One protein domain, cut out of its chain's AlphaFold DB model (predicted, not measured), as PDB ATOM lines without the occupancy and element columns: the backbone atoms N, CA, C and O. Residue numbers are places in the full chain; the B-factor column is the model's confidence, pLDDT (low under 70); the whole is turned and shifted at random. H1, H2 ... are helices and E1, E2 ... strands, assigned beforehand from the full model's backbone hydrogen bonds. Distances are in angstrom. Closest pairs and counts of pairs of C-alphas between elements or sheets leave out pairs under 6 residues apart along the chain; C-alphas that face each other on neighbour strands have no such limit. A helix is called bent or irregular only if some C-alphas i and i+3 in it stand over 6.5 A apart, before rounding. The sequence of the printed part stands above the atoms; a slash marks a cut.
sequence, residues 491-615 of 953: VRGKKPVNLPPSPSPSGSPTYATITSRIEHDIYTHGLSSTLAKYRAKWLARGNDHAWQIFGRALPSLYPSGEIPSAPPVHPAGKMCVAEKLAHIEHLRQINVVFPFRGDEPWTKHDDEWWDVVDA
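AT A GLANCE: This is residues 491 to 615 of the 953 residues of an uncharacterized protein of Ampelomyces quisqualis (UniProt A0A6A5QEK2). Three helical stretches, H1b, H2 and H4, lie side by side with their centres in a triangle, and H1a, the other arm of the bent helix H1, crosses H4. At one end of this core the two ends of the printed part pair as a small antiparallel ribbon, E1 and E2, and long loops make much of the rest. The printed part has 125 residues, with five named helices and two named strands in the order E1, H1, H2, H3, H4, H5, E2 along the chain; of the 64 residues in named elements helices hold 55 and strands 9, mostly helix by class. The whole is compact, with a radius of gyration of the C-alphas of 14.4 A and spans of 44 by 37 by 24 A.

IN THESE COORDINATES: Find C-alpha 491 at (-21.790, 59.653, 24.180), where E1, residues 491 to 494, begins. H1, residues 511 to 539, was assigned as one helix by its hydrogen bonds but is bent: C-alphas 524 and 527 are 9.1 A apart. Its arms are H1a, residues 511 to 524, 19.8 A, from (-38.674, 34.642, 20.283), and H1b, residues 527 to 539, 18.1 A. Next come H2, residues 544 to 551, H3, residues 554 to 557, H4, residues 577 to 586, 14.2 A, H5, residues 606 to 609, and E2, residues 610 to 614, ending at (-21.874, 65.947, 23.437).

HOW THE PARTS SIT: E1 and E2 are antiparallel, with N 493 and O 611 at 2.8 A. H1a touches H4 at a steep tilt of 46 degrees, opposite ways, closest at C-alphas 515 and 582, 5.1 A. H1b and H2 form a helical hairpin, closest at C-alphas 538 and 544, 6.3 A. H4 is close to but not clearly touching H1b, C-alphas 534 and 581 being closest at 7.7 A. Every O i to N i+4 pair is within hydrogen-bond range in H1a, H1b, H2 and H4; H3 and H5 are too short for one.

THE WHOLE: The farthest C-alphas, of Gln 589 and Asp 614, are 44.1 A apart. The printed part has no cut; the links E1 to H1, H3 to H4 and H4 to H5 are long. Look for pLDDT under 70 at residue 559 and residues 589 to 591.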
ATOM      1  N   VAL A 491     -21.522  60.779  23.268       87.12
ATOM      2  CA  VAL A 491     -21.790  59.653  24.180       87.12
ATOM      3  C   VAL A 491     -23.302  59.431  24.274       87.12
ATOM      4  O   VAL A 491     -24.076  60.386  24.274       87.12
ATOM      5  N   ARG A 492     -23.758  58.173  24.351       90.25
ATOM      6  CA  ARG A 492     -25.190  57.867  24.517       90.25
ATOM      7  C   ARG A 492     -25.636  58.013  25.983       90.25
ATOM      8  O   ARG A 492     -25.387  57.132  26.800       90.25
ATOM      9  N   GLY A 493     -26.328  59.099  26.317       91.19
ATOM     10  CA  GLY A 493     -27.031  59.269  27.593       91.19
ATOM     11  C   GLY A 493     -28.337  58.467  27.625       91.19
ATOM     12  O   GLY A 493     -28.995  58.303  26.602       91.19
ATOM     13  N   LYS A 494     -28.740  57.934  28.784       93.50
ATOM     14  CA  LYS A 494     -29.990  57.159  28.910       93.50
ATOM     15  C   LYS A 494     -31.208  58.089  28.984       93.50
ATOM     16  O   LYS A 494     -31.277  58.926  29.881       93.50
ATOM     17  N   LYS A 495     -32.202  57.888  28.113       92.25
ATOM     18  CA  LYS A 495     -33.484  58.614  28.171       92.25
ATOM     19  C   LYS A 495     -34.339  58.126  29.347       92.25
ATOM     20  O   LYS A 495     -34.350  56.925  29.618       92.25
ATOM     21  N   PRO A 496     -35.127  58.997  30.002       87.88
ATOM     22  CA  PRO A 496     -36.147  58.591  30.968       87.88
ATOM     23  C   PRO A 496     -37.410  58.069  30.251       87.88
ATOM     24  O   PRO A 496     -38.475  58.682  30.300       87.88
ATOM     25  N   VAL A 497     -37.304  56.930  29.557       86.19
ATOM     26  CA  VAL A 497     -38.445  56.281  28.889       86.19
ATOM     27  C   VAL A 497     -39.258  55.458  29.889       86.19
ATOM     28  O   VAL A 497     -38.732  54.549  30.539       86.19
ATOM     29  N   ASN A 498     -40.564  55.727  29.947       85.56
ATOM     30  CA  ASN A 498     -41.555  54.865  30.593       85.56
ATOM     31  C   ASN A 498     -41.774  53.603  29.741       85.56
ATOM     32  O   ASN A 498     -42.684  53.558  28.913       85.56
ATOM     33  N   LEU A 499     -40.924  52.587  29.915       84.12
ATOM     34  CA  LEU A 499     -41.104  51.304  29.232       84.12
ATOM     35  C   LEU A 499     -42.422  50.625  29.652       84.12
ATOM     36  O   LEU A 499     -42.798  50.688  30.827       84.12
ATOM     37  N   PRO A 500     -43.108  49.917  28.732       79.31
ATOM     38  CA  PRO A 500     -44.221  49.054  29.102       79.31
ATOM     39  C   PRO A 500     -43.737  47.933  30.042       79.31
ATOM     40  O   PRO A 500     -42.611  47.448  29.890       79.31
ATOM     41  N   PRO A 501     -44.568  47.488  31.003       82.25
ATOM     42  CA  PRO A 501     -44.166  46.480  31.978       82.25
ATOM     43  C   PRO A 501     -43.770  45.165  31.293       82.25
ATOM     44  O   PRO A 501     -44.475  44.683  30.405       82.25
ATOM     45  N   SER A 502     -42.651  44.576  31.734       82.38
ATOM     46  CA  SER A 502     -42.123  43.309  31.204       82.38
ATOM     47  C   SER A 502     -43.228  42.245  31.073       82.38
ATOM     48  O   SER A 502     -43.899  41.954  32.066       82.38
ATOM     49  N   PRO A 503     -43.391  41.601  29.900       79.00
ATOM     50  CA  PRO A 503     -44.508  40.698  29.640       79.00
ATOM     51  C   PRO A 503     -44.538  39.506  30.606       79.00
ATOM     52  O   PRO A 503     -43.534  38.816  30.813       79.00
ATOM     53  N   SER A 504     -45.718  39.256  31.179       79.19
ATOM     54  CA  SER A 504     -45.963  38.181  32.144       79.19
ATOM     55  C   SER A 504     -45.661  36.792  31.551       79.19
ATOM     56  O   SER A 504     -46.045  36.515  30.414       79.19
ATOM     57  N   PRO A 505     -45.016  35.875  32.299       75.31
ATOM     58  CA  PRO A 505     -44.498  34.610  31.764       75.31
ATOM     59  C   PRO A 505     -45.560  33.492  31.663       75.31
ATOM     60  O   PRO A 505     -45.286  32.343  32.000       75.31
ATOM     61  N   SER A 506     -46.781  33.801  31.219       72.19
ATOM     62  CA  SER A 506     -47.948  32.894  31.226       72.19
ATOM     63  C   SER A 506     -47.962  31.823  30.116       72.19
ATOM     64  O   SER A 506     -49.020  31.318  29.744       72.19
ATOM     65  N   GLY A 507     -46.799  31.447  29.583       84.88
ATOM     66  CA  GLY A 507     -46.655  30.415  28.556       84.88
ATOM     67  C   GLY A 507     -45.201  30.220  28.124       84.88
ATOM     68  O   GLY A 507     -44.292  30.865  28.648       84.88
ATOM     69  N   SER A 508     -44.964  29.343  27.144       85.88
ATOM     70  CA  SER A 508     -43.661  29.246  26.473       85.88
ATOM     71  C   SER A 508     -43.375  30.557  25.722       85.88
ATOM     72  O   SER A 508     -44.100  30.860  24.772       85.88
ATOM     73  N   PRO A 509     -42.362  31.353  26.116       90.31
ATOM     74  CA  PRO A 509     -42.189  32.688  25.563       90.31
ATOM     75  C   PRO A 509     -41.721  32.611  24.105       90.31
ATOM     76  O   PRO A 509     -40.779  31.887  23.774       90.31
ATOM     77  N   THR A 510     -42.386  33.368  23.230       93.75
ATOM     78  CA  THR A 510     -42.003  33.470  21.814       93.75
ATOM     79  C   THR A 510     -40.635  34.143  21.679       93.75
ATOM     80  O   THR A 510     -40.213  34.868  22.581       93.75
ATOM     81  N   TYR A 511     -39.951  33.965  20.544       94.44
ATOM     82  CA  TYR A 511     -38.674  34.642  20.283       94.44
ATOM     83  C   TYR A 511     -38.763  36.172  20.471       94.44
ATOM     84  O   TYR A 511     -37.884  36.767  21.094       94.44
ATOM     85  N   ALA A 512     -39.863  36.799  20.038       94.69
ATOM     86  CA  ALA A 512     -40.121  38.220  20.273       94.69
ATOM     87  C   ALA A 512     -40.263  38.539  21.775       94.69
ATOM     88  O   ALA A 512     -39.589  39.430  22.280       94.69
ATOM     89  N   THR A 513     -41.055  37.755  22.517       94.50
ATOM     90  CA  THR A 513     -41.224  37.907  23.977       94.50
ATOM     91  C   THR A 513     -39.903  37.750  24.741       94.50
ATOM     92  O   THR A 513     -39.677  38.439  25.733       94.50
ATOM     93  N   ILE A 514     -39.024  36.848  24.290       95.38
ATOM     94  CA  ILE A 514     -37.675  36.673  24.844       95.38
ATOM     95  C   ILE A 514     -36.814  37.901  24.531       95.38
ATOM     96  O   ILE A 514     -36.176  38.429  25.439       95.38
ATOM     97  N   THR A 515     -36.829  38.374  23.281       96.19
ATOM     98  CA  THR A 515     -36.044  39.534  22.832       96.19
ATOM     99  C   THR A 515     -36.414  40.781  23.629       96.19
ATOM    100  O   THR A 515     -35.559  41.307  24.333       96.19
ATOM    101  N   SER A 516     -37.690  41.179  23.662       95.12
ATOM    102  CA  SER A 516     -38.121  42.393  24.376       95.12
ATOM    103  C   SER A 516     -37.899  42.326  25.890       95.12
ATOM    104  O   SER A 516     -37.659  43.349  26.527       95.12
ATOM    105  N   ARG A 517     -37.902  41.123  26.484       95.56
ATOM    106  CA  ARG A 517     -37.495  40.931  27.883       95.56
ATOM    107  C   ARG A 517     -35.997  41.182  28.090       95.56
ATOM    108  O   ARG A 517     -35.617  41.733  29.119       95.56
ATOM    109  N   ILE A 518     -35.151  40.778  27.143       97.19
ATOM    110  CA  ILE A 518     -33.707  41.035  27.198       97.19
ATOM    111  C   ILE A 518     -33.414  42.514  26.928       97.19
ATOM    112  O   ILE A 518     -32.583  43.092  27.619       97.19
ATOM    113  N   GLU A 519     -34.120  43.153  25.997       96.19
ATOM    114  CA  GLU A 519     -34.005  44.596  25.743       96.19
ATOM    115  C   GLU A 519     -34.361  45.401  27.007       96.19
ATOM    116  O   GLU A 519     -33.576  46.243  27.447       96.19
ATOM    117  N   HIS A 520     -35.473  45.060  27.669       95.38
ATOM    118  CA  HIS A 520     -35.853  45.622  28.970       95.38
ATOM    119  C   HIS A 520     -34.809  45.336  30.067       95.38
ATOM    120  O   HIS A 520     -34.533  46.217  30.884       95.38
ATOM    121  N   ASP A 521     -34.215  44.136  30.108       96.56
ATOM    122  CA  ASP A 521     -33.126  43.803  31.042       96.56
ATOM    123  C   ASP A 521     -31.898  44.710  30.806       96.56
ATOM    124  O   ASP A 521     -31.392  45.296  31.767       96.56
ATOM    125  N   ILE A 522     -31.465  44.892  29.548       96.69
ATOM    126  CA  ILE A 522     -30.317  45.742  29.180       96.69
ATOM    127  C   ILE A 522     -30.578  47.207  29.539       96.69
ATOM    128  O   ILE A 522     -29.735  47.833  30.175       96.69
ATOM    129  N   TYR A 523     -31.735  47.764  29.175       95.69
ATOM    130  CA  TYR A 523     -32.067  49.155  29.499       95.69
ATOM    131  C   TYR A 523     -32.186  49.385  31.012       95.69
ATOM    132  O   TYR A 523     -31.719  50.402  31.531       95.69
ATOM    133  N   THR A 524     -32.800  48.452  31.744       94.69
ATOM    134  CA  THR A 524     -33.057  48.611  33.185       94.69
ATOM    135  C   THR A 524     -31.805  48.385  34.035       94.69
ATOM    136  O   THR A 524     -31.610  49.105  35.012       94.69
ATOM    137  N   HIS A 525     -30.949  47.424  33.676       96.00
ATOM    138  CA  HIS A 525     -29.820  46.981  34.510       96.00
ATOM    139  C   HIS A 525     -28.431  47.198  33.882       96.00
ATOM    140  O   HIS A 525     -27.422  46.886  34.518       96.00
ATOM    141  N   GLY A 526     -28.360  47.697  32.648       96.12
ATOM    142  CA  GLY A 526     -27.133  47.795  31.858       96.12
ATOM    143  C   GLY A 526     -26.731  46.473  31.192       96.12
ATOM    144  O   GLY A 526     -27.166  45.378  31.581       96.12
ATOM    145  N   LEU A 527     -25.858  46.564  30.183       96.44
ATOM    146  CA  LEU A 527     -25.358  45.395  29.457       96.44
ATOM    147  C   LEU A 527     -24.593  44.431  30.380       96.44
ATOM    148  O   LEU A 527     -24.854  43.231  30.343       96.44
ATOM    149  N   SER A 528     -23.705  44.940  31.242       96.31
ATOM    150  CA  SER A 528     -22.871  44.128  32.149       96.31
ATOM    151  C   SER A 528     -23.698  43.182  33.035       96.31
ATOM    152  O   SER A 528     -23.554  41.957  32.967       96.31
ATOM    153  N   SER A 529     -24.651  43.739  33.791       96.81
ATOM    154  CA  SER A 529     -25.568  42.992  34.664       96.81
ATOM    155  C   SER A 529     -26.391  41.962  33.888       96.81
ATOM    156  O   SER A 529     -26.619  40.846  34.359       96.81
ATOM    157  N   THR A 530     -26.813  42.317  32.671       97.56
ATOM    158  CA  THR A 530     -27.594  41.428  31.808       97.56
ATOM    159  C   THR A 530     -26.746  40.267  31.289       97.56
ATOM    160  O   THR A 530     -27.166  39.114  31.383       97.56
ATOM    161  N   LEU A 531     -25.516  40.515  30.833       97.06
ATOM    162  CA  LEU A 531     -24.603  39.449  30.417       97.06
ATOM    163  C   LEU A 531     -24.275  38.495  31.574       97.06
ATOM    164  O   LEU A 531     -24.303  37.281  31.378       97.06
ATOM    165  N   ALA A 532     -24.064  39.004  32.793       96.31
ATOM    166  CA  ALA A 532     -23.882  38.169  33.982       96.31
ATOM    167  C   ALA A 532     -25.118  37.286  34.274       96.31
ATOM    168  O   ALA A 532     -24.985  36.074  34.483       96.31
ATOM    169  N   LYS A 533     -26.322  37.872  34.213       97.31
ATOM    170  CA  LYS A 533     -27.619  37.201  34.413       97.31
ATOM    171  C   LYS A 533     -27.846  36.056  33.420       97.31
ATOM    172  O   LYS A 533     -28.186  34.948  33.838       97.31
ATOM    173  N   TYR A 534     -27.641  36.287  32.120       96.38
ATOM    174  CA  TYR A 534     -27.837  35.246  31.101       96.38
ATOM    175  C   TYR A 534     -26.696  34.216  31.090       96.38
ATOM    176  O   TYR A 534     -26.982  33.025  30.983       96.38
ATOM    177  N   ARG A 535     -25.437  34.610  31.350       95.88
ATOM    178  CA  ARG A 535     -24.316  33.672  31.557       95.88
ATOM    179  C   ARG A 535     -24.620  32.653  32.656       95.88
ATOM    180  O   ARG A 535     -24.540  31.452  32.406       95.88
ATOM    181  N   ALA A 536     -24.983  33.110  33.856       96.44
ATOM    182  CA  ALA A 536     -25.270  32.222  34.987       96.44
ATOM    183  C   ALA A 536     -26.423  31.251  34.670       96.44
ATOM    184  O   ALA A 536     -26.332  30.049  34.918       96.44
ATOM    185  N   LYS A 537     -27.478  31.769  34.034       95.81
ATOM    186  CA  LYS A 537     -28.662  31.019  33.597       95.81
ATOM    187  C   LYS A 537     -28.366  29.971  32.516       95.81
ATOM    188  O   LYS A 537     -29.028  28.937  32.490       95.81
ATOM    189  N   TRP A 538     -27.405  30.213  31.625       93.75
ATOM    190  CA  TRP A 538     -27.004  29.260  30.586       93.75
ATOM    191  C   TRP A 538     -26.043  28.195  31.103       93.75
ATOM    192  O   TRP A 538     -26.232  27.022  30.785       93.75
ATOM    193  N   LEU A 539     -25.098  28.561  31.976       92.69
ATOM    194  CA  LEU A 539     -24.260  27.594  32.692       92.69
ATOM    195  C   LEU A 539     -25.127  26.618  33.507       92.69
ATOM    196  O   LEU A 539     -24.964  25.409  33.385       92.69
ATOM    197  N   ALA A 540     -26.135  27.125  34.227       94.81
ATOM    198  CA  ALA A 540     -27.108  26.310  34.965       94.81
ATOM    199  C   ALA A 540     -28.029  25.431  34.082       94.81
ATOM    200  O   ALA A 540     -28.796  24.629  34.612       94.81
ATOM    201  N   ARG A 541     -27.979  25.576  32.751       93.50
ATOM    202  CA  ARG A 541     -28.738  24.773  31.774       93.50
ATOM    203  C   ARG A 541     -27.868  23.839  30.925       93.50
ATOM    204  O   ARG A 541     -28.425  23.097  30.127       93.50
ATOM    205  N   GLY A 542     -26.541  23.880  31.069       93.06
ATOM    206  CA  GLY A 542     -25.616  23.152  30.189       93.06
ATOM    207  C   GLY A 542     -25.363  23.824  28.830       93.06
ATOM    208  O   GLY A 542     -24.791  23.201  27.945       93.06
ATOM    209  N   ASN A 543     -25.740  25.097  28.657       92.69
ATOM    210  CA  ASN A 543     -25.481  25.879  27.438       92.69
ATOM    211  C   ASN A 543     -24.124  26.617  27.521       92.69
ATOM    212  O   ASN A 543     -24.002  27.775  27.115       92.69
ATOM    213  N   ASP A 544     -23.097  25.979  28.089       92.12
ATOM    214  CA  ASP A 544     -21.795  26.607  28.331       92.12
ATOM    215  C   ASP A 544     -21.049  26.902  27.018       92.12
ATOM    216  O   ASP A 544     -20.536  28.004  26.847       92.12
ATOM    217  N   HIS A 545     -21.081  25.980  26.052       92.94
ATOM    218  CA  HIS A 545     -20.493  26.149  24.721       92.94
ATOM    219  C   HIS A 545     -21.057  27.374  23.979       92.94
ATOM    220  O   HIS A 545     -20.314  28.126  23.344       92.94
ATOM    221  N   ALA A 546     -22.358  27.651  24.126       91.88
ATOM    222  CA  ALA A 546     -22.971  28.847  23.555       91.88
ATOM    223  C   ALA A 546     -22.461  30.133  24.227       91.88
ATOM    224  O   ALA A 546     -22.169  31.112  23.540       91.88
ATOM    225  N   TRP A 547     -22.267  30.127  25.552       94.19
ATOM    226  CA  TRP A 547     -21.591  31.236  26.231       94.19
ATOM    227  C   TRP A 547     -20.128  31.386  25.777       94.19
ATOM    228  O   TRP A 547     -19.675  32.511  25.571       94.19
ATOM    229  N   GLN A 548     -19.396  30.282  25.577       92.31
ATOM    230  CA  GLN A 548     -18.009  30.311  25.098       92.31
ATOM    231  C   GLN A 548     -17.895  30.966  23.712       92.31
ATOM    232  O   GLN A 548     -17.019  31.807  23.526       92.31
ATOM    233  N   ILE A 549     -18.783  30.642  22.760       92.44
ATOM    234  CA  ILE A 549     -18.793  31.274  21.427       92.44
ATOM    235  C   ILE A 549     -19.210  32.747  21.520       92.44
ATOM    236  O   ILE A 549     -18.507  33.612  20.997       92.44
ATOM    237  N   PHE A 550     -20.326  33.043  22.197       95.19
ATOM    238  CA  PHE A 550     -20.847  34.408  22.313       95.19
ATOM    239  C   PHE A 550     -19.835  35.350  22.983       95.19
ATOM    240  O   PHE A 550     -19.517  36.411  22.449       95.19
ATOM    241  N   GLY A 551     -19.303  34.938  24.137       93.44
ATOM    242  CA  GLY A 551     -18.417  35.736  24.980       93.44
ATOM    243  C   GLY A 551     -16.945  35.744  24.559       93.44
ATOM    244  O   GLY A 551     -16.169  36.472  25.178       93.44
ATOM    245  N   ARG A 552     -16.542  34.985  23.523       92.56
ATOM    246  CA  ARG A 552     -15.133  34.816  23.099       92.56
ATOM    247  C   ARG A 552     -14.392  36.140  22.893       92.56
ATOM    248  O   ARG A 552     -13.199  36.222  23.173       92.56
ATOM    249  N   ALA A 553     -15.092  37.160  22.399       85.81
ATOM    250  CA  ALA A 553     -14.514  38.462  22.083       85.81
ATOM    251  C   ALA A 553     -14.442  39.432  23.278       85.81
ATOM    252  O   ALA A 553     -13.636  40.360  23.232       85.81
ATOM    253  N   LEU A 554     -15.227  39.232  24.348       90.38
ATOM    254  CA  LEU A 554     -15.357  40.204  25.447       90.38
ATOM    255  C   LEU A 554     -14.001  40.644  26.046       90.38
ATOM    256  O   LEU A 554     -13.797  41.852  26.149       90.38
ATOM    257  N   PRO A 555     -13.026  39.750  26.334       87.88
ATOM    258  CA  PRO A 555     -11.721  40.161  26.869       87.88
ATOM    259  C   PRO A 555     -10.821  40.912  25.873       87.88
ATOM    260  O   PRO A 555      -9.817  41.487  26.280       87.88
ATOM    261  N   SER A 556     -11.131  40.881  24.570       78.25
ATOM    262  CA  SER A 556     -10.395  41.636  23.544       78.25
ATOM    263  C   SER A 556     -11.086  42.938  23.142       78.25
ATOM    264  O   SER A 556     -10.426  43.781  22.544       78.25
ATOM    265  N   LEU A 557     -12.382  43.083  23.433       81.19
ATOM    266  CA  LEU A 557     -13.159  44.306  23.210       81.19
ATOM    267  C   LEU A 557     -13.086  45.232  24.427       81.19
ATOM    268  O   LEU A 557     -12.931  46.439  24.276       81.19
ATOM    269  N   TYR A 558     -13.133  44.652  25.629       89.44
ATOM    270  CA  TYR A 558     -13.095  45.361  26.906       89.44
ATOM    271  C   TYR A 558     -11.930  44.825  27.760       89.44
ATOM    272  O   TYR A 558     -12.147  44.071  28.711       89.44
ATOM    273  N   PRO A 559     -10.667  45.155  27.414       69.06
ATOM    274  CA  PRO A 559      -9.479  44.602  28.075       69.06
ATOM    275  C   PRO A 559      -9.286  45.084  29.525       69.06
ATOM    276  O   PRO A 559      -8.520  44.467  30.260       69.06
ATOM    277  N   SER A 560      -9.985  46.142  29.949       83.69
ATOM    278  CA  SER A 560     -10.116  46.549  31.358       83.69
ATOM    279  C   SER A 560     -11.030  45.622  32.174       83.69
ATOM    280  O   SER A 560     -11.014  45.669  33.399       83.69
ATOM    281  N   GLY A 561     -11.851  44.798  31.513       86.19
ATOM    282  CA  GLY A 561     -12.977  44.082  32.118       86.19
ATOM    283  C   GLY A 561     -14.245  44.934  32.272       86.19
ATOM    284  O   GLY A 561     -15.314  44.388  32.544       86.19
ATOM    285  N   GLU A 562     -14.157  46.248  32.051       90.44
ATOM    286  CA  GLU A 562     -15.279  47.179  32.163       90.44
ATOM    287  C   GLU A 562     -16.097  47.192  30.869       90.44
ATOM    288  O   GLU A 562     -15.662  47.673  29.824       90.44
ATOM    289  N   ILE A 563     -17.305  46.639  30.942       93.50
ATOM    290  CA  ILE A 563     -18.287  46.695  29.856       93.50
ATOM    291  C   ILE A 563     -18.930  48.096  29.872       93.50
ATOM    292  O   ILE A 563     -19.341  48.529  30.953       93.50
ATOM    293  N   PRO A 564     -19.070  48.789  28.722       93.75
ATOM    294  CA  PRO A 564     -19.650  50.130  28.659       93.75
ATOM    295  C   PRO A 564     -21.031  50.242  29.318       93.75
ATOM    296  O   PRO A 564     -21.807  49.284  29.349       93.75
ATOM    297  N   SER A 565     -21.350  51.442  29.804       93.94
ATOM    298  CA  SER A 565     -22.643  51.797  30.407       93.94
ATOM    299  C   SER A 565     -23.729  52.154  29.383       93.94
ATOM    300  O   SER A 565     -24.914  52.109  29.717       93.94
ATOM    301  N   ALA A 566     -23.343  52.451  28.137       94.69
ATOM    302  CA  ALA A 566     -24.231  52.865  27.053       94.69
ATOM    303  C   ALA A 566     -23.878  52.199  25.701       94.69
ATOM    304  O   ALA A 566     -22.719  51.816  25.501       94.69
ATOM    305  N   PRO A 567     -24.845  52.079  24.766       95.06
ATOM    306  CA  PRO A 567     -24.600  51.529  23.436       95.06
ATOM    307  C   PRO A 567     -23.700  52.419  22.558       95.06
ATOM    308  O   PRO A 567     -23.575  53.623  22.810       95.06
ATOM    309  N   PRO A 568     -23.094  51.864  21.487       92.56
ATOM    310  CA  PRO A 568     -22.315  52.637  20.520       92.56
ATOM    311  C   PRO A 568     -23.131  53.775  19.888       92.56
ATOM    312  O   PRO A 568     -24.285  53.589  19.506       92.56
ATOM    313  N   VAL A 569     -22.531  54.956  19.707       89.06
ATOM    314  CA  VAL A 569     -23.196  56.093  19.031       89.06
ATOM    315  C   VAL A 569     -23.553  55.748  17.583       89.06
ATOM    316  O   VAL A 569     -24.659  56.041  17.132       89.06
ATOM    317  N   HIS A 570     -22.647  55.070  16.877       81.56
ATOM    318  CA  HIS A 570     -22.827  54.611  15.500       81.56
ATOM    319  C   HIS A 570     -22.824  53.074  15.461       81.56
ATOM    320  O   HIS A 570     -21.777  52.481  15.200       81.56
ATOM    321  N   PRO A 571     -23.958  52.416  15.769       81.31
ATOM    322  CA  PRO A 571     -24.028  50.963  15.800       81.31
ATOM    323  C   PRO A 571     -23.840  50.360  14.401       81.31
ATOM    324  O   PRO A 571     -24.488  50.770  13.436       81.31
ATOM    325  N   ALA A 572     -22.980  49.349  14.298       72.25
ATOM    326  CA  ALA A 572     -22.719  48.599  13.079       72.25
ATOM    327  C   ALA A 572     -23.236  47.161  13.221       72.25
ATOM    328  O   ALA A 572     -22.818  46.404  14.091       72.25
ATOM    329  N   GLY A 573     -24.173  46.763  12.359       77.44
ATOM    330  CA  GLY A 573     -24.752  45.419  12.377       77.44
ATOM    331  C   GLY A 573     -26.199  45.382  11.891       77.44
ATOM    332  O   GLY A 573     -26.825  46.414  11.681       77.44
ATOM    333  N   LYS A 574     -26.730  44.169  11.693       87.06
ATOM    334  CA  LYS A 574     -28.135  43.925  11.294       87.06
ATOM    335  C   LYS A 574     -28.993  43.274  12.386       87.06
ATOM    336  O   LYS A 574     -30.167  43.018  12.150       87.06
ATOM    337  N   MET A 575     -28.395  42.938  13.524       94.94
ATOM    338  CA  MET A 575     -29.015  42.175  14.607       94.94
ATOM    339  C   MET A 575     -28.439  42.675  15.927       94.94
ATOM    340  O   MET A 575     -27.216  42.779  16.048       94.94
ATOM    341  N   CYS A 576     -29.300  42.996  16.888       97.00
ATOM    342  CA  CYS A 576     -28.865  43.597  18.145       97.00
ATOM    343  C   CYS A 576     -28.329  42.558  19.146       97.00
ATOM    344  O   CYS A 576     -28.533  41.346  19.007       97.00
ATOM    345  N   VAL A 577     -27.645  43.027  20.193       97.25
ATOM    346  CA  VAL A 577     -27.137  42.168  21.274       97.25
ATOM    347  C   VAL A 577     -28.283  41.388  21.923       97.25
ATOM    348  O   VAL A 577     -28.151  40.183  22.143       97.25
ATOM    349  N   ALA A 578     -29.433  42.026  22.161       97.69
ATOM    350  CA  ALA A 578     -30.603  41.362  22.724       97.69
ATOM    351  C   ALA A 578     -31.144  40.220  21.845       97.69
ATOM    352  O   ALA A 578     -31.509  39.175  22.381       97.69
ATOM    353  N   GLU A 579     -31.132  40.359  20.515       97.06
ATOM    354  CA  GLU A 579     -31.515  39.284  19.586       97.06
ATOM    355  C   GLU A 579     -30.543  38.103  19.634       97.06
ATOM    356  O   GLU A 579     -30.974  36.952  19.658       97.06
ATOM    357  N   LYS A 580     -29.230  38.349  19.729       96.69
ATOM    358  CA  LYS A 580     -28.244  37.266  19.895       96.69
ATOM    359  C   LYS A 580     -28.456  36.493  21.192       96.69
ATOM    360  O   LYS A 580     -28.428  35.261  21.196       96.69
ATOM    361  N   LEU A 581     -28.696  37.213  22.287       96.50
ATOM    362  CA  LEU A 581     -29.023  36.613  23.576       96.50
ATOM    363  C   LEU A 581     -30.367  35.854  23.501       96.50
ATOM    364  O   LEU A 581     -30.482  34.753  24.042       96.50
ATOM    365  N   ALA A 582     -31.356  36.377  22.770       96.00
ATOM    366  CA  ALA A 582     -32.635  35.709  22.536       96.00
ATOM    367  C   ALA A 582     -32.493  34.432  21.698       96.00
ATOM    368  O   ALA A 582     -33.166  33.445  21.983       96.00
ATOM    369  N   HIS A 583     -31.591  34.416  20.712       94.56
ATOM    370  CA  HIS A 583     -31.299  33.254  19.870       94.56
ATOM    371  C   HIS A 583     -30.816  32.075  20.726       94.56
ATOM    372  O   HIS A 583     -31.373  30.983  20.650       94.56
ATOM    373  N   ILE A 584     -29.856  32.327  21.625       94.31
ATOM    374  CA  ILE A 584     -29.291  31.330  22.552       94.31
ATOM    375  C   ILE A 584     -30.314  30.896  23.625       94.31
ATOM    376  O   ILE A 584     -30.335  29.737  24.039       94.31
ATOM    377  N   GLU A 585     -31.178  31.806  24.082       94.88
ATOM    378  CA  GLU A 585     -32.220  31.510  25.077       94.88
ATOM    379  C   GLU A 585     -33.405  30.714  24.500       94.88
ATOM    380  O   GLU A 585     -33.975  29.872  25.200       94.88
ATOM    381  N   HIS A 586     -33.791  30.986  23.251       92.62
ATOM    382  CA  HIS A 586     -34.917  30.348  22.569       92.62
ATOM    383  C   HIS A 586     -34.536  28.966  22.021       92.62
ATOM    384  O   HIS A 586     -35.256  27.985  22.223       92.62
ATOM    385  N   LEU A 587     -33.380  28.870  21.358       82.25
ATOM    386  CA  LEU A 587     -32.950  27.678  20.635       82.25
ATOM    387  C   LEU A 587     -32.142  26.745  21.537       82.25
ATOM    388  O   LEU A 587     -30.915  26.696  21.489       82.25
ATOM    389  N   ARG A 588     -32.858  25.941  22.329       71.44
ATOM    390  CA  ARG A 588     -32.297  25.003  23.323       71.44
ATOM    391  C   ARG A 588     -31.262  23.988  22.794       71.44
ATOM    392  O   ARG A 588     -30.691  23.280  23.614       71.44
ATOM    393  N   GLN A 589     -31.075  23.846  21.474       63.00
ATOM    394  CA  GLN A 589     -30.295  22.765  20.843       63.00
ATOM    395  C   GLN A 589     -29.588  23.153  19.516       63.00
ATOM    396  O   GLN A 589     -29.273  22.262  18.733       63.00
ATOM    397  N   ILE A 590     -29.366  24.440  19.195       60.91
ATOM    398  CA  ILE A 590     -28.838  24.836  17.862       60.91
ATOM    399  C   ILE A 590     -27.368  25.288  17.884       60.91
ATOM    400  O   ILE A 590     -26.981  26.190  18.620       60.91
ATOM    401  N   ASN A 591     -26.581  24.705  16.971       66.19
ATOM    402  CA  ASN A 591     -25.134  24.904  16.777       66.19
ATOM    403  C   ASN A 591     -24.722  26.299  16.249       66.19
ATOM    404  O   ASN A 591     -23.546  26.535  15.986       66.19
ATOM    405  N   VAL A 592     -25.673  27.210  16.030       83.12
ATOM    406  CA  VAL A 592     -25.444  28.522  15.405       83.12
ATOM    407  C   VAL A 592     -25.537  29.607  16.469       83.12
ATOM    408  O   VAL A 592     -26.620  30.064  16.837       83.12
ATOM    409  N   VAL A 593     -24.371  30.015  16.966       91.50
ATOM    410  CA  VAL A 593     -24.223  31.061  17.978       91.50
ATOM    411  C   VAL A 593     -23.407  32.204  17.391       91.50
ATOM    412  O   VAL A 593     -22.285  32.012  16.929       91.50
ATOM    413  N   PHE A 594     -23.975  33.407  17.408       94.00
ATOM    414  CA  PHE A 594     -23.325  34.591  16.860       94.00
ATOM    415  C   PHE A 594     -22.399  35.220  17.916       94.00
ATOM    416  O   PHE A 594     -22.889  35.584  18.988       94.00
ATOM    417  N   PRO A 595     -21.088  35.383  17.649       94.38
ATOM    418  CA  PRO A 595     -20.167  36.016  18.593       94.38
ATOM    419  C   PRO A 595     -20.529  37.491  18.796       94.38
ATOM    420  O   PRO A 595     -20.950  38.161  17.849       94.38
ATOM    421  N   PHE A 596     -20.369  38.003  20.015       95.31
ATOM    422  CA  PHE A 596     -20.518  39.427  20.332       95.31
ATOM    423  C   PHE A 596     -19.388  40.244  19.678       95.31
ATOM    424  O   PHE A 596     -18.234  39.819  19.745       95.31
ATOM    425  N   ARG A 597     -19.693  41.392  19.052       92.12
ATOM    426  CA  ARG A 597     -18.679  42.220  18.360       92.12
ATOM    427  C   ARG A 597     -18.370  43.570  19.014       92.12
ATOM    428  O   ARG A 597     -17.290  44.100  18.792       92.12
ATOM    429  N   GLY A 598     -19.260  44.096  19.857       92.50
ATOM    430  CA  GLY A 598     -19.044  45.333  20.626       92.50
ATOM    431  C   GLY A 598     -19.329  46.647  19.884       92.50
ATOM    432  O   GLY A 598     -19.591  47.647  20.545       92.50
ATOM    433  N   ASP A 599     -19.349  46.636  18.551       93.06
ATOM    434  CA  ASP A 599     -19.826  47.715  17.669       93.06
ATOM    435  C   ASP A 599     -21.346  47.658  17.405       93.06
ATOM    436  O   ASP A 599     -21.919  48.563  16.803       93.06
ATOM    437  N   GLU A 600     -22.009  46.602  17.869       95.38
ATOM    438  CA  GLU A 600     -23.406  46.276  17.571       95.38
ATOM    439  C   GLU A 600     -24.413  47.043  18.452       95.38
ATOM    440  O   GLU A 600     -24.128  47.302  19.628       95.38
ATOM    441  N   PRO A 601     -25.621  47.352  17.933       96.50
ATOM    442  CA  PRO A 601     -26.678  47.958  18.738       96.50
ATOM    443  C   PRO A 601     -27.106  46.987  19.840       96.50
ATOM    444  O   PRO A 601     -27.169  45.772  19.637       96.50
ATOM    445  N   TRP A 602     -27.398  47.501  21.026       97.06
ATOM    446  CA  TRP A 602     -27.759  46.694  22.185       97.06
ATOM    447  C   TRP A 602     -29.182  46.144  22.077       97.06
ATOM    448  O   TRP A 602     -29.424  44.970  22.372       97.06
ATOM    449  N   THR A 603     -30.101  46.979  21.600       96.44
ATOM    450  CA  THR A 603     -31.531  46.714  21.409       96.44
ATOM    451  C   THR A 603     -31.954  47.122  19.992       96.44
ATOM    452  O   THR A 603     -31.164  47.669  19.223       96.44
ATOM    453  N   LYS A 604     -33.205  46.860  19.608       95.94
ATOM    454  CA  LYS A 604     -33.799  47.374  18.359       95.94
ATOM    455  C   LYS A 604     -34.117  48.873  18.409       95.94
ATOM    456  O   LYS A 604     -34.357  49.467  17.364       95.94
ATOM    457  N   HIS A 605     -34.129  49.458  19.605       94.69
ATOM    458  CA  HIS A 605     -34.680  50.778  19.907       94.69
ATOM    459  C   HIS A 605     -33.624  51.703  20.551       94.69
ATOM    460  O   HIS A 605     -33.955  52.610  21.311       94.69
ATOM    461  N   ASP A 606     -32.336  51.494  20.242       94.56
ATOM    462  CA  ASP A 606     -31.217  52.236  20.851       94.56
ATOM    463  C   ASP A 606     -31.314  53.763  20.653       94.56
ATOM    464  O   ASP A 606     -30.880  54.526  21.516       94.56
ATOM    465  N   ASP A 607     -31.907  54.220  19.546       92.88
ATOM    466  CA  ASP A 607     -32.154  55.643  19.261       92.88
ATOM    467  C   ASP A 607     -33.398  56.200  19.980       92.88
ATOM    468  O   ASP A 607     -33.500  57.403  20.215       92.88
ATOM    469  N   GLU A 608     -34.340  55.342  20.381       94.06
ATOM    470  CA  GLU A 608     -35.524  55.729  21.161       94.06
ATOM    471  C   GLU A 608     -35.231  55.778  22.665       94.06
ATOM    472  O   GLU A 608     -35.883  56.528  23.389       94.06
ATOM    473  N   TRP A 609     -34.285  54.965  23.148       93.56
ATOM    474  CA  TRP A 609     -34.033  54.743  24.581       93.56
ATOM    475  C   TRP A 609     -32.743  55.398  25.105       93.56
ATOM    476  O   TRP A 609     -32.565  55.534  26.319       93.56
ATOM    477  N   TRP A 610     -31.871  55.865  24.209       95.25
ATOM    478  CA  TRP A 610     -30.719  56.703  24.535       95.25
ATOM    479  C   TRP A 610     -30.695  57.957  23.640       95.25
ATOM    480  O   TRP A 610     -31.098  57.907  22.478       95.25
ATOM    481  N   ASP A 611     -30.258  59.091  24.188       93.88
ATOM    482  CA  ASP A 611     -29.922  60.311  23.438       93.88
ATOM    483  C   ASP A 611     -28.425  60.349  23.176       93.88
ATOM    484  O   ASP A 611     -27.640  59.899  24.005       93.88
ATOM    485  N   VAL A 612     -28.013  60.921  22.047       92.38
ATOM    486  CA  VAL A 612     -26.600  61.221  21.809       92.38
ATOM    487  C   VAL A 612     -26.320  62.621  22.352       92.38
ATOM    488  O   VAL A 612     -26.894  63.592  21.869       92.38
ATOM    489  N   VAL A 613     -25.455  62.706  23.360       90.81
ATOM    490  CA  VAL A 613     -25.073  63.940  24.054       90.81
ATOM    491  C   VAL A 613     -23.602  64.233  23.765       90.81
ATOM    492  O   VAL A 613     -22.773  63.320  23.783       90.81
ATOM    493  N   ASP A 614     -23.264  65.495  23.509       84.75
ATOM    494  CA  ASP A 614     -21.874  65.947  23.437       84.75
ATOM    495  C   ASP A 614     -21.275  66.011  24.850       84.75
ATOM    496  O   ASP A 614     -21.652  66.857  25.658       84.75
ATOM    497  N   ALA A 615     -20.312  65.138  25.159       73.50
ATOM    498  CA  ALA A 615     -19.672  65.063  26.477       73.50
ATOM    499  C   ALA A 615     -18.644  66.193  26.736       73.50
ATOM    500  O   ALA A 615     -17.648  65.980  27.423       73.50
TER     501      ALA A 615